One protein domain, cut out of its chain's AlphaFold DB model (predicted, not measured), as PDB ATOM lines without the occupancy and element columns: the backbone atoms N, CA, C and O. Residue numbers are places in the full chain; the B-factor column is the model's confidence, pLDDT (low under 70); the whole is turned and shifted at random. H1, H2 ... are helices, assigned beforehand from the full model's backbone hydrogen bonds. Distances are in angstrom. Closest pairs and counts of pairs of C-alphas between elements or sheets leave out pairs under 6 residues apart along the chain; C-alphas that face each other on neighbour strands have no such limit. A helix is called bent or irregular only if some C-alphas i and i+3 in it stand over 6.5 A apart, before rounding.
ATOM      1  N   LYS A  38     -16.934  33.941  49.017       90.94
ATOM      2  CA  LYS A  38     -15.833  34.530  49.796       90.94
ATOM      3  C   LYS A  38     -14.542  34.653  48.976       90.94
ATOM      4  O   LYS A  38     -13.808  35.623  49.122       90.94
ATOM      5  N   THR A  39     -14.278  33.679  48.105       91.19
ATOM      6  CA  THR A  39     -13.131  33.678  47.181       91.19
ATOM      7  C   THR A  39     -13.237  34.844  46.198       91.19
ATOM      8  O   THR A  39     -12.275  35.591  46.031       91.19
ATOM      9  N   ILE A  40     -14.423  35.056  45.620       90.44
ATOM     10  CA  ILE A  40     -14.688  36.168  44.693       90.44
ATOM     11  C   ILE A  40     -14.611  37.519  45.416       90.44
ATOM     12  O   ILE A  40     -13.979  38.443  44.915       90.44
ATOM     13  N   GLU A  41     -15.202  37.641  46.607       93.12
ATOM     14  CA  GLU A  41     -15.136  38.867  47.419       93.12
ATOM     15  C   GLU A  41     -13.687  39.245  47.756       93.12
ATOM     16  O   GLU A  41     -13.309  40.413  47.655       93.12
ATOM     17  N   LEU A  42     -12.847  38.258  48.082       93.69
ATOM     18  CA  LEU A  42     -11.424  38.481  48.317       93.69
ATOM     19  C   LEU A  42     -10.695  38.919  47.037       93.69
ATOM     20  O   LEU A  42      -9.919  39.871  47.082       93.69
ATOM     21  N   MET A  43     -10.969  38.288  45.891       91.00
ATOM     22  CA  MET A  43     -10.411  38.720  44.600       91.00
ATOM     23  C   MET A  43     -10.802  40.161  44.256       91.00
ATOM     24  O   MET A  43      -9.958  40.933  43.799       91.00
ATOM     25  N   VAL A  44     -12.057  40.539  44.514       93.88
ATOM     26  CA  VAL A  44     -12.560  41.911  44.356       93.88
ATOM     27  C   VAL A  44     -11.805  42.880  45.262       93.88
ATOM     28  O   VAL A  44     -11.435  43.959  44.803       93.88
ATOM     29  N   GLY A  45     -11.536  42.500  46.513       93.75
ATOM     30  CA  GLY A  45     -10.732  43.305  47.433       93.75
ATOM     31  C   GLY A  45      -9.294  43.528  46.950       93.75
ATOM     32  O   GLY A  45      -8.762  44.618  47.134       93.75
ATOM     33  N   LEU A  46      -8.681  42.531  46.299       92.75
ATOM     34  CA  LEU A  46      -7.301  42.620  45.800       92.75
ATOM     35  C   LEU A  46      -7.175  43.336  44.446       92.75
ATOM     36  O   LEU A  46      -6.206  44.054  44.226       92.75
ATOM     37  N   SER A  47      -8.129  43.127  43.534       91.75
ATOM     38  CA  SER A  47      -8.032  43.582  42.132       91.75
ATOM     39  C   SER A  47      -8.936  44.776  41.806       91.75
ATOM     40  O   SER A  47      -8.786  45.410  40.764       91.75
ATOM     41  N   GLY A  48      -9.897  45.079  42.681       93.69
ATOM     42  CA  GLY A  48     -10.950  46.064  42.461       93.69
ATOM     43  C   GLY A  48     -12.189  45.473  41.779       93.69
ATOM     44  O   GLY A  48     -12.111  44.731  40.799       93.69
ATOM     45  N   ALA A  49     -13.372  45.857  42.270       91.12
ATOM     46  CA  ALA A  49     -14.657  45.312  41.814       91.12
ATOM     47  C   ALA A  49     -14.901  45.508  40.313       91.12
ATOM     48  O   ALA A  49     -15.374  44.598  39.638       91.12
ATOM     49  N   LYS A  50     -14.541  46.683  39.782       94.12
ATOM     50  CA  LYS A  50     -14.740  47.020  38.368       94.12
ATOM     51  C   LYS A  50     -14.005  46.053  37.436       94.12
ATOM     52  O   LYS A  50     -14.568  45.653  36.427       94.12
ATOM     53  N   VAL A  51     -12.777  45.664  37.783       94.81
ATOM     54  CA  VAL A  51     -11.966  44.743  36.970       94.81
ATOM     55  C   VAL A  51     -12.626  43.366  36.921       94.81
ATOM     56  O   VAL A  51     -12.853  42.834  35.839       94.81
ATOM     57  N   ILE A  52     -13.003  42.831  38.085       92.62
ATOM     58  CA  ILE A  52     -13.629  41.507  38.187       92.62
ATOM     59  C   ILE A  52     -14.982  41.467  37.468       92.62
ATOM     60  O   ILE A  52     -15.254  40.518  36.734       92.62
ATOM     61  N   ILE A  53     -15.812  42.502  37.635       93.12
ATOM     62  CA  ILE A  53     -17.113  42.597  36.959       93.12
ATOM     63  C   ILE A  53     -16.925  42.655  35.443       93.12
ATOM     64  O   ILE A  53     -17.581  41.899  34.736       93.12
ATOM     65  N   ASN A  54     -16.007  43.488  34.945       96.31
ATOM     66  CA  ASN A  54     -15.760  43.603  33.508       96.31
ATOM     67  C   ASN A  54     -15.346  42.260  32.890       96.31
ATOM     68  O   ASN A  54     -15.925  41.857  31.884       96.31
ATOM     69  N   ILE A  55     -14.404  41.547  33.518       93.31
ATOM     70  CA  ILE A  55     -13.950  40.227  33.048       93.31
ATOM     71  C   ILE A  55     -15.112  39.224  33.052       93.31
ATOM     72  O   ILE A  55     -15.323  38.510  32.073       93.31
ATOM     73  N   ALA A  56     -15.892  39.172  34.137       91.62
ATOM     74  CA  ALA A  56     -17.023  38.251  34.244       91.62
ATOM     75  C   ALA A  56     -18.098  38.529  33.181       91.62
ATOM     76  O   ALA A  56     -18.626  37.592  32.580       91.62
ATOM     77  N   THR A  57     -18.401  39.804  32.925       94.69
ATOM     78  CA  THR A  57     -19.343  40.218  31.879       94.69
ATOM     79  C   THR A  57     -18.839  39.837  30.491       94.69
ATOM     80  O   THR A  57     -19.599  39.258  29.719       94.69
ATOM     81  N   GLU A  58     -17.563  40.079  30.189       94.31
ATOM     82  CA  GLU A  58     -16.975  39.732  28.891       94.31
ATOM     83  C   GLU A  58     -17.031  38.220  28.625       94.31
ATOM     84  O   GLU A  58     -17.497  37.786  27.567       94.31
ATOM     85  N   ILE A  59     -16.647  37.400  29.612       91.94
ATOM     86  CA  ILE A  59     -16.731  35.937  29.508       91.94
ATOM     87  C   ILE A  59     -18.183  35.495  29.291       91.94
ATOM     88  O   ILE A  59     -18.446  34.659  28.424       91.94
ATOM     89  N   TYR A  60     -19.131  36.052  30.050       93.19
ATOM     90  CA  TYR A  60     -20.551  35.727  29.913       93.19
ATOM     91  C   TYR A  60     -21.083  36.069  28.519       93.19
ATOM     92  O   TYR A  60     -21.760  35.248  27.896       93.19
ATOM     93  N   ASP A  61     -20.752  37.251  28.006       92.44
ATOM     94  CA  ASP A  61     -21.206  37.712  26.697       92.44
ATOM     95  C   ASP A  61     -20.656  36.860  25.550       92.44
ATOM     96  O   ASP A  61     -21.364  36.605  24.570       92.44
ATOM     97  N   ILE A  62     -19.427  36.357  25.680       89.31
ATOM     98  CA  ILE A  62     -18.846  35.410  24.723       89.31
ATOM     99  C   ILE A  62     -19.526  34.041  24.844       89.31
ATOM    100  O   ILE A  62     -19.951  33.473  23.834       89.31
ATOM    101  N   ALA A  63     -19.651  33.518  26.064       90.75
ATOM    102  CA  ALA A  63     -20.158  32.174  26.317       90.75
ATOM    103  C   ALA A  63     -21.642  32.019  25.949       90.75
ATOM    104  O   ALA A  63     -22.015  31.018  25.332       90.75
ATOM    105  N   LYS A  64     -22.488  33.013  26.263       89.88
ATOM    106  CA  LYS A  64     -23.939  32.959  25.996       89.88
ATOM    107  C   LYS A  64     -24.257  32.813  24.506       89.88
ATOM    108  O   LYS A  64     -25.208  32.135  24.130       89.88
ATOM    109  N   ASP A  65     -23.432  33.421  23.657       85.56
ATOM    110  CA  ASP A  65     -23.619  33.447  22.208       85.56
ATOM    111  C   ASP A  65     -22.808  32.383  21.474       85.56
ATOM    112  O   ASP A  65     -22.927  32.248  20.252       85.56
ATOM    113  N   PHE A  66     -22.002  31.614  22.202       83.19
ATOM    114  CA  PHE A  66     -21.046  30.683  21.625       83.19
ATOM    115  C   PHE A  66     -21.730  29.660  20.710       83.19
ATOM    116  O   PHE A  66     -21.354  29.502  19.549       83.19
ATOM    117  N   HIS A  67     -22.823  29.048  21.176       77.25
ATOM    118  CA  HIS A  67     -23.575  28.066  20.389       77.25
ATOM    119  C   HIS A  67     -24.204  28.664  19.115       77.25
ATOM    120  O   HIS A  67     -24.250  28.015  18.069       77.25
ATOM    121  N   ARG A  68     -24.670  29.917  19.181       77.31
ATOM    122  CA  ARG A  68     -25.258  30.628  18.035       77.31
ATOM    123  C   ARG A  68     -24.197  30.980  16.993       77.31
ATOM    124  O   ARG A  68     -24.420  30.758  15.804       77.31
ATOM    125  N   LYS A  69     -23.043  31.486  17.433       72.88
ATOM    126  CA  LYS A  69     -21.912  31.820  16.554       72.88
ATOM    127  C   LYS A  69     -21.349  30.580  15.856       72.88
ATOM    128  O   LYS A  69     -21.092  30.645  14.658       72.88
ATOM    129  N   LEU A  70     -21.243  29.449  16.560       72.25
ATOM    130  CA  LEU A  70     -20.797  28.184  15.967       72.25
ATOM    131  C   LEU A  70     -21.699  27.721  14.819       72.25
ATOM    132  O   LEU A  70     -21.191  27.318  13.778       72.25
ATOM    133  N   LYS A  71     -23.025  27.826  14.968       70.12
ATOM    134  CA  LYS A  71     -23.950  27.489  13.877       70.12
ATOM    135  C   LYS A  71     -23.708  28.366  12.650       70.12
ATOM    136  O   LYS A  71     -23.564  27.836  11.557       70.12
ATOM    137  N   LEU A  72     -23.612  29.685  12.822       71.75
ATOM    138  CA  LEU A  72     -23.397  30.611  11.703       71.75
ATOM    139  C   LEU A  72     -22.072  30.361  10.966       71.75
ATOM    140  O   LEU A  72     -22.059  30.399   9.742       71.75
ATOM    141  N   LEU A  73     -20.987  30.059  11.686       65.69
ATOM    142  CA  LEU A  73     -19.696  29.728  11.073       65.69
ATOM    143  C   LEU A  73     -19.740  28.423  10.268       65.69
ATOM    144  O   LEU A  73     -19.189  28.374   9.173       65.69
ATOM    145  N   VAL A  74     -20.429  27.394  10.771       66.69
ATOM    146  CA  VAL A  74     -20.588  26.122  10.047       66.69
ATOM    147  C   VAL A  74     -21.452  26.301   8.794       66.69
ATOM    148  O   VAL A  74     -21.125  25.744   7.755       66.69
ATOM    149  N   PHE A  75     -22.513  27.116   8.846       59.44
ATOM    150  CA  PHE A  75     -23.384  27.370   7.687       59.44
ATOM    151  C   PHE A  75     -22.792  28.324   6.638       59.44
ATOM    152  O   PHE A  75     -23.302  28.361   5.529       59.44
ATOM    153  N   GLN A  76     -21.744  29.094   6.945       56.50
ATOM    154  CA  GLN A  76     -21.045  29.926   5.949       56.50
ATOM    155  C   GLN A  76     -19.920  29.190   5.208       56.50
ATOM    156  O   GLN A  76     -19.293  29.767   4.322       56.50
ATOM    157  N   GLN A  77     -19.653  27.935   5.566       52.09
ATOM    158  CA  GLN A  77     -18.657  27.084   4.910       52.09
ATOM    159  C   GLN A  77     -19.271  26.029   3.974       52.09
ATOM    160  O   GLN A  77     -18.524  25.210   3.440       52.09
TER     161      GLN A  77
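This is residues 38 to 77 of the 78 residues of an uncharacterized protein of Photorhabdus asymbiotica subsp. asymbiotica (strain ATCC 43949 / 3105-77) (UniProt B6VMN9). What shape do these atoms make? A short helix, H1, meets one end of a long bent helix, H2, as an L, and the rest of H2 sticks out as a long arm from residue 54 on. What is it built of? The 40 printed residues hold two named helices, H1 then H2, and no named strand, and the class is all helix. How large is it? It is extended, with a radius of gyration of the C-alphas of 15.4 A and spans of 46 by 16 by 10 A.

Where does the first helix run? H1 is residues 38 to 47, from C-alpha 38 at (-15.833, 34.530, 49.796), and is 14.2 A long from first to last C-alpha. Where is the second? H2 is residues 49 to 75, assigned as one helix by its hydrogen bonds but bent, with C-alphas 64 and 67 7.5 A apart. What are its arms? H2a, residues 49 to 64, is 22.1 A long; H2b, residues 67 to 75, is 12.7 A long and ends with C-alpha 75 at (-23.384, 27.370, 7.687).

How does H1 stand to H2a? They only just touch, and only at the corner by their tight link, with 3 pairs of C-alphas within 8 A; the closest are those of Val 44 and Ile 52, 6.3 A apart. H2a touches H1 with residues 51 to 52 alone. They run opposite ways at a steep tilt of 64 degrees. Where does H2b stand? H2b and H1 are apart, and the lines of H2a and H2b stand at a steep tilt of 44 degrees. What do the backbones show? In H1, H2a and H2b every O i to N i+4 pair is within hydrogen-bond range.

How far does it reach? The two C-alphas farthest apart, those of Gly 45 and Gln 77, are 46.2 A apart. Is it continuous? The printed part has no cut. Where is confidence low? Residues 73 to 77 are under 70 in pLDDT, and the mean of the printed part is 85.3.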